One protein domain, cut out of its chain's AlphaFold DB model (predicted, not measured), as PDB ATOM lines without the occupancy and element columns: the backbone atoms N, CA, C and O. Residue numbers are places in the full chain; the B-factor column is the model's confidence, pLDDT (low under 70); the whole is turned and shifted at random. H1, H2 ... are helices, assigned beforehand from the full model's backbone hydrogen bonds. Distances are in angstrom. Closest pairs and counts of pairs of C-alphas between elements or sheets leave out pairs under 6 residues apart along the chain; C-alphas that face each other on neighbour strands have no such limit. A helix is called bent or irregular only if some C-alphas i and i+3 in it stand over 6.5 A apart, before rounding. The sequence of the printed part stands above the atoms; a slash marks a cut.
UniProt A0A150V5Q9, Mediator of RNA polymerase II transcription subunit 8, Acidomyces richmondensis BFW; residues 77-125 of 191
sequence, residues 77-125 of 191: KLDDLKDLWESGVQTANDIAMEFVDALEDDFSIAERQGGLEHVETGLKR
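Overview. This is residues 77 to 125 of the 191 residues of the protein "Mediator of RNA polymerase II transcription subunit 8" of Acidomyces richmondensis BFW (UniProt A0A150V5Q9). One long helix, H1, makes the length of a rod, its residues 78 to 98 standing free; at its far end a small head holds the short helix H2 and the loop after it, residues 115 to 125. The printed part has 49 residues, with two named helices in the order H1, H2 and no named strand; the class is all helix. It is extended, with a radius of gyration of the C-alphas of 16.7 A and spans of 51 by 19 by 17 A.

Arrangement. H1, residues 78 to 103, has a kink of 43 degrees near residue 97. It is irregular: C-alphas 98 and 101 are 7.4 A apart. A tight link of 5 residues joins it to H2, residues 109 to 114. The two are close but not clearly touching, their closest C-alphas being those of Ala 102 and Ile 109, 6.8 A apart. They run the same way at a steep tilt of 37 degrees, only just steep. In H2 every O i to N i+4 pair is within hydrogen-bond range, in H1 19 of 22.

Along the chain. H1 begins with C-alpha 78 at (-6.188, -6.116, 116.662) and measures 33.7 A from first to last C-alpha. H2 measures 9.0 A and ends with C-alpha 114 at (1.634, -49.101, 101.656).

Size, cuts and confidence. The two C-alphas farthest apart, those of Lys 77 and Glu 117, are 51.8 A apart. The printed part has no cut. The model's pLDDT is under 70 at residues 102 to 107 and 109 to 125.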
ATOM      1  N   LYS A  77     -10.367  -6.676 114.370       84.88
ATOM      2  CA  LYS A  77      -9.763  -5.774 115.354       84.88
ATOM      3  C   LYS A  77      -8.487  -6.429 115.879       84.88
ATOM      4  O   LYS A  77      -8.393  -7.651 115.954       84.88
ATOM      5  N   LEU A  78      -7.492  -5.613 116.223       81.62
ATOM      6  CA  LEU A  78      -6.188  -6.116 116.662       81.62
ATOM      7  C   LEU A  78      -6.306  -7.056 117.871       81.62
ATOM      8  O   LEU A  78      -5.508  -7.978 117.993       81.62
ATOM      9  N   ASP A  79      -7.289  -6.824 118.737       87.06
ATOM     10  CA  ASP A  79      -7.536  -7.664 119.908       87.06
ATOM     11  C   ASP A  79      -8.156  -9.011 119.501       87.06
ATOM     12  O   ASP A  79      -7.585 -10.043 119.832       87.06
ATOM     13  N   ASP A  80      -9.176  -9.019 118.631       88.88
ATOM     14  CA  ASP A  80      -9.744 -10.257 118.061       88.88
ATOM     15  C   ASP A  80      -8.683 -11.095 117.310       88.88
ATOM     16  O   ASP A  80      -8.700 -12.324 117.336       88.88
ATOM     17  N   LEU A  81      -7.735 -10.434 116.631       88.50
ATOM     18  CA  LEU A  81      -6.631 -11.098 115.934       88.50
ATOM     19  C   LEU A  81      -5.629 -11.727 116.911       88.50
ATOM     20  O   LEU A  81      -5.120 -12.810 116.639       88.50
ATOM     21  N   LYS A  82      -5.317 -11.056 118.025       89.19
ATOM     22  CA  LYS A  82      -4.421 -11.610 119.051       89.19
ATOM     23  C   LYS A  82      -5.039 -12.831 119.713       89.19
ATOM     24  O   LYS A  82      -4.350 -13.839 119.816       89.19
ATOM     25  N   ASP A  83      -6.321 -12.761 120.063       91.38
ATOM     26  CA  ASP A  83      -7.060 -13.884 120.647       91.38
ATOM     27  C   ASP A  83      -7.082 -15.087 119.681       91.38
ATOM     28  O   ASP A  83      -6.906 -16.245 120.078       91.38
ATOM     29  N   LEU A  84      -7.218 -14.823 118.374       91.31
ATOM     30  CA  LEU A  84      -7.109 -15.851 117.337       91.31
ATOM     31  C   LEU A  84      -5.701 -16.462 117.263       91.31
ATOM     32  O   LEU A  84      -5.572 -17.675 117.141       91.31
ATOM     33  N   TRP A  85      -4.642 -15.654 117.335       91.88
ATOM     34  CA  TRP A  85      -3.273 -16.178 117.336       91.88
ATOM     35  C   TRP A  85      -2.957 -16.976 118.602       91.88
ATOM     36  O   TRP A  85      -2.326 -18.023 118.507       91.88
ATOM     37  N   GLU A  86      -3.421 -16.528 119.768       92.00
ATOM     38  CA  GLU A  86      -3.232 -17.235 121.038       92.00
ATOM     39  C   GLU A  86      -3.923 -18.608 121.024       92.00
ATOM     40  O   GLU A  86      -3.307 -19.621 121.356       92.00
ATOM     41  N   SER A  87      -5.165 -18.672 120.535       87.75
ATOM     42  CA  SER A  87      -5.885 -19.943 120.358       87.75
ATOM     43  C   SER A  87      -5.307 -20.821 119.237       87.75
ATOM     44  O   SER A  87      -5.272 -22.051 119.356       87.75
ATOM     45  N   GLY A  88      -4.795 -20.208 118.166       90.06
ATOM     46  CA  GLY A  88      -4.135 -20.902 117.064       90.06
ATOM     47  C   GLY A  88      -2.872 -21.637 117.509       90.06
ATOM     48  O   GLY A  88      -2.646 -22.766 117.088       90.06
ATOM     49  N   VAL A  89      -2.085 -21.049 118.414       88.88
ATOM     50  CA  VAL A  89      -0.887 -21.704 118.964       88.88
ATOM     51  C   VAL A  89      -1.248 -22.953 119.767       88.88
ATOM     52  O   VAL A  89      -0.592 -23.978 119.605       88.88
ATOM     53  N   GLN A  90      -2.300 -22.904 120.589       84.94
ATOM     54  CA  GLN A  90      -2.713 -24.060 121.391       84.94
ATOM     55  C   GLN A  90      -3.166 -25.229 120.510       84.94
ATOM     56  O   GLN A  90      -2.687 -26.346 120.664       84.94
ATOM     57  N   THR A  91      -4.045 -24.956 119.546       83.12
ATOM     58  CA  THR A  91      -4.551 -25.985 118.622       83.12
ATOM     59  C   THR A  91      -3.458 -26.533 117.705       83.12
ATOM     60  O   THR A  91      -3.415 -27.735 117.455       83.12
ATOM     61  N   ALA A  92      -2.537 -25.682 117.245       84.19
ATOM     62  CA  ALA A  92      -1.370 -26.120 116.489       84.19
ATOM     63  C   ALA A  92      -0.442 -27.006 117.329       84.19
ATOM     64  O   ALA A  92       0.101 -27.966 116.795       84.19
ATOM     65  N   ASN A  93      -0.274 -26.717 118.622       85.31
ATOM     66  CA  ASN A  93       0.523 -27.547 119.518       85.31
ATOM     67  C   ASN A  93      -0.139 -28.909 119.775       85.31
ATOM     68  O   ASN A  93       0.542 -29.923 119.733       85.31
ATOM     69  N   ASP A  94      -1.458 -28.951 119.974       86.38
ATOM     70  CA  ASP A  94      -2.189 -30.210 120.170       86.38
ATOM     71  C   ASP A  94      -2.050 -31.131 118.942       86.38
ATOM     72  O   ASP A  94      -1.758 -32.317 119.082       86.38
ATOM     73  N   ILE A  95      -2.171 -30.562 117.736       83.00
ATOM     74  CA  ILE A  95      -1.925 -31.278 116.478       83.00
ATOM     75  C   ILE A  95      -0.451 -31.673 116.375       83.00
ATOM     76  O   ILE A  95      -0.145 -32.816 116.064       83.00
ATOM     77  N   ALA A  96       0.483 -30.760 116.655       82.50
ATOM     78  CA  ALA A  96       1.905 -31.071 116.591       82.50
ATOM     79  C   ALA A  96       2.246 -32.266 117.488       82.50
ATOM     80  O   ALA A  96       2.891 -33.186 117.005       82.50
ATOM     81  N   MET A  97       1.742 -32.298 118.726       80.06
ATOM     82  CA  MET A  97       1.931 -33.401 119.675       80.06
ATOM     83  C   MET A  97       1.339 -34.731 119.187       80.06
ATOM     84  O   MET A  97       1.935 -35.769 119.447       80.06
ATOM     85  N   GLU A  98       0.215 -34.721 118.464       82.50
ATOM     86  CA  GLU A  98      -0.343 -35.927 117.826       82.50
ATOM     87  C   GLU A  98       0.590 -36.491 116.741       82.50
ATOM     88  O   GLU A  98       0.677 -37.704 116.560       82.50
ATOM     89  N   PHE A  99       1.318 -35.617 116.044       73.69
ATOM     90  CA  PHE A  99       2.230 -35.992 114.968       73.69
ATOM     91  C   PHE A  99       3.707 -36.037 115.388       73.69
ATOM     92  O   PHE A  99       4.531 -36.340 114.534       73.69
ATOM     93  N   VAL A 100       4.071 -35.789 116.655       77.06
ATOM     94  CA  VAL A 100       5.479 -35.824 117.113       77.06
ATOM     95  C   VAL A 100       6.124 -37.170 116.778       77.06
ATOM     96  O   VAL A 100       7.176 -37.187 116.144       77.06
ATOM     97  N   ASP A 101       5.448 -38.278 117.082       71.06
ATOM     98  CA  ASP A 101       5.947 -39.632 116.797       71.06
ATOM     99  C   ASP A 101       6.062 -39.909 115.285       71.06
ATOM    100  O   ASP A 101       6.897 -40.693 114.845       71.06
ATOM    101  N   ALA A 102       5.223 -39.263 114.469       67.88
ATOM    102  CA  ALA A 102       5.241 -39.385 113.012       67.88
ATOM    103  C   ALA A 102       6.246 -38.439 112.332       67.88
ATOM    104  O   ALA A 102       6.556 -38.626 111.160       67.88
ATOM    105  N   LEU A 103       6.721 -37.412 113.041       65.75
ATOM    106  CA  LEU A 103       7.769 -36.493 112.596       65.75
ATOM    107  C   LEU A 103       9.173 -36.996 112.962       65.75
ATOM    108  O   LEU A 103      10.146 -36.523 112.379       65.75
ATOM    109  N   GLU A 104       9.275 -37.916 113.925       66.94
ATOM    110  CA  GLU A 104      10.507 -38.646 114.260       66.94
ATOM    111  C   GLU A 104      10.768 -39.822 113.297       66.94
ATOM    112  O   GLU A 104      11.886 -40.323 113.219       66.94
ATOM    113  N   ASP A 105       9.755 -40.249 112.539       64.94
ATOM    114  CA  ASP A 105       9.834 -41.356 111.584       64.94
ATOM    115  C   ASP A 105      10.317 -40.877 110.202       64.94
ATOM    116  O   ASP A 105       9.798 -39.909 109.641       64.94
ATOM    117  N   ASP A 106      11.273 -41.598 109.611       66.38
ATOM    118  CA  ASP A 106      11.826 -41.298 108.277       66.38
ATOM    119  C   ASP A 106      10.819 -41.545 107.138       66.38
ATOM    120  O   ASP A 106      11.057 -41.187 105.980       66.38
ATOM    121  N   PHE A 107       9.693 -42.191 107.455       63.09
ATOM    122  CA  PHE A 107       8.645 -42.543 106.506       63.09
ATOM    123  C   PHE A 107       7.333 -41.865 106.865       63.09
ATOM    124  O   PHE A 107       6.898 -41.861 108.017       63.09
ATOM    125  N   SER A 108       6.632 -41.359 105.850       70.31
ATOM    126  CA  SER A 108       5.285 -40.848 106.069       70.31
ATOM    127  C   SER A 108       4.338 -41.970 106.517       70.31
ATOM    128  O   SER A 108       4.464 -43.136 106.126       70.31
ATOM    129  N   ILE A 109       3.309 -41.609 107.294       68.31
ATOM    130  CA  ILE A 109       2.268 -42.544 107.767       68.31
ATOM    131  C   ILE A 109       1.627 -43.316 106.590       68.31
ATOM    132  O   ILE A 109       1.250 -44.481 106.737       68.31
ATOM    133  N   ALA A 110       1.534 -42.689 105.409       67.38
ATOM    134  CA  ALA A 110       1.004 -43.297 104.189       67.38
ATOM    135  C   ALA A 110       1.951 -44.354 103.584       67.38
ATOM    136  O   ALA A 110       1.496 -45.426 103.182       67.38
ATOM    137  N   GLU A 111       3.262 -44.098 103.568       67.94
ATOM    138  CA  GLU A 111       4.277 -45.029 103.046       67.94
ATOM    139  C   GLU A 111       4.454 -46.249 103.963       67.94
ATOM    140  O   GLU A 111       4.616 -47.374 103.485       67.94
ATOM    141  N   ARG A 112       4.299 -46.074 105.282       65.19
ATOM    142  CA  ARG A 112       4.293 -47.183 106.252       65.19
ATOM    143  C   ARG A 112       3.125 -48.151 106.034       65.19
ATOM    144  O   ARG A 112       3.289 -49.357 106.213       65.19
ATOM    145  N   GLN A 113       1.949 -47.654 105.641       66.50
ATOM    146  CA  GLN A 113       0.773 -48.499 105.378       66.50
ATOM    147  C   GLN A 113       0.801 -49.167 103.995       66.50
ATOM    148  O   GLN A 113       0.248 -50.256 103.844       66.50
ATOM    149  N   GLY A 114       1.452 -48.547 103.004       67.38
ATOM    150  CA  GLY A 114       1.634 -49.101 101.656       67.38
ATOM    151  C   GLY A 114       2.739 -50.159 101.543       67.38
ATOM    152  O   GLY A 114       2.831 -50.838 100.523       67.38
ATOM    153  N   GLY A 115       3.538 -50.324 102.600       62.38
ATOM    154  CA  GLY A 115       4.741 -51.145 102.591       62.38
ATOM    155  C   GLY A 115       5.937 -50.360 102.054       62.38
ATOM    156  O   GLY A 115       5.845 -49.641 101.063       62.38
ATOM    157  N   LEU A 116       7.095 -50.541 102.693       59.34
ATOM    158  CA  LEU A 116       8.354 -49.827 102.417       59.34
ATOM    159  C   LEU A 116       8.961 -50.114 101.021       59.34
ATOM    160  O   LEU A 116      10.084 -49.708 100.734       59.34
ATOM    161  N   GLU A 117       8.247 -50.836 100.155       60.16
ATOM    162  CA  GLU A 117       8.690 -51.236  98.815       60.16
ATOM    163  C   GLU A 117       8.390 -50.175  97.734       60.16
ATOM    164  O   GLU A 117       8.943 -50.245  96.636       60.16
ATOM    165  N   HIS A 118       7.552 -49.172  98.028       53.53
ATOM    166  CA  HIS A 118       7.270 -48.034  97.139       53.53
ATOM    167  C   HIS A 118       7.256 -46.717  97.930       53.53
ATOM    168  O   HIS A 118       6.209 -46.184  98.284       53.53
ATOM    169  N   VAL A 119       8.449 -46.204  98.235       57.97
ATOM    170  CA  VAL A 119       8.641 -44.888  98.866       57.97
ATOM    171  C   VAL A 119       8.770 -43.849  97.753       57.97
ATOM    172  O   VAL A 119       9.777 -43.825  97.044       57.97
ATOM    173  N   GLU A 120       7.738 -43.031  97.555       58.78
ATOM    174  CA  GLU A 120       7.718 -41.980  96.525       58.78
ATOM    175  C   GLU A 120       8.323 -40.672  97.041       58.78
ATOM    176  O   GLU A 120       8.920 -39.910  96.278       58.78
ATOM    177  N   THR A 121       8.219 -40.422  98.348       60.06
ATOM    178  CA  THR A 121       8.759 -39.233  98.997       60.06
ATOM    179  C   THR A 121       9.937 -39.648  99.860       60.06
ATOM    180  O   THR A 121       9.816 -39.889 101.049       60.06
ATOM    181  N   GLY A 122      11.104 -39.802  99.234       55.84
ATOM    182  CA  GLY A 122      12.340 -40.171  99.922       55.84
ATOM    183  C   GLY A 122      12.798 -39.116 100.931       55.84
ATOM    184  O   GLY A 122      13.757 -38.399 100.663       55.84
ATOM    185  N   LEU A 123      12.174 -39.056 102.109       57.62
ATOM    186  CA  LEU A 123      12.652 -38.304 103.267       57.62
ATOM    187  C   LEU A 123      13.717 -39.110 104.031       57.62
ATOM    188  O   LEU A 123      13.769 -39.103 105.250       57.62
ATOM    189  N   LYS A 124      14.603 -39.801 103.305       54.81
ATOM    190  CA  LYS A 124      15.813 -40.375 103.896       54.81
ATOM    191  C   LYS A 124      16.773 -39.230 104.183       54.81
ATOM    192  O   LYS A 124      17.351 -38.664 103.254       54.81
ATOM    193  N   ARG A 125      16.938 -38.865 105.451       55.81
ATOM    194  CA  ARG A 125      18.144 -38.159 105.891       55.81
ATOM    195  C   ARG A 125      19.161 -39.237 106.243       55.81
ATOM    196  O   ARG A 125      18.879 -40.064 107.099       55.81
TER     197      ARG A 125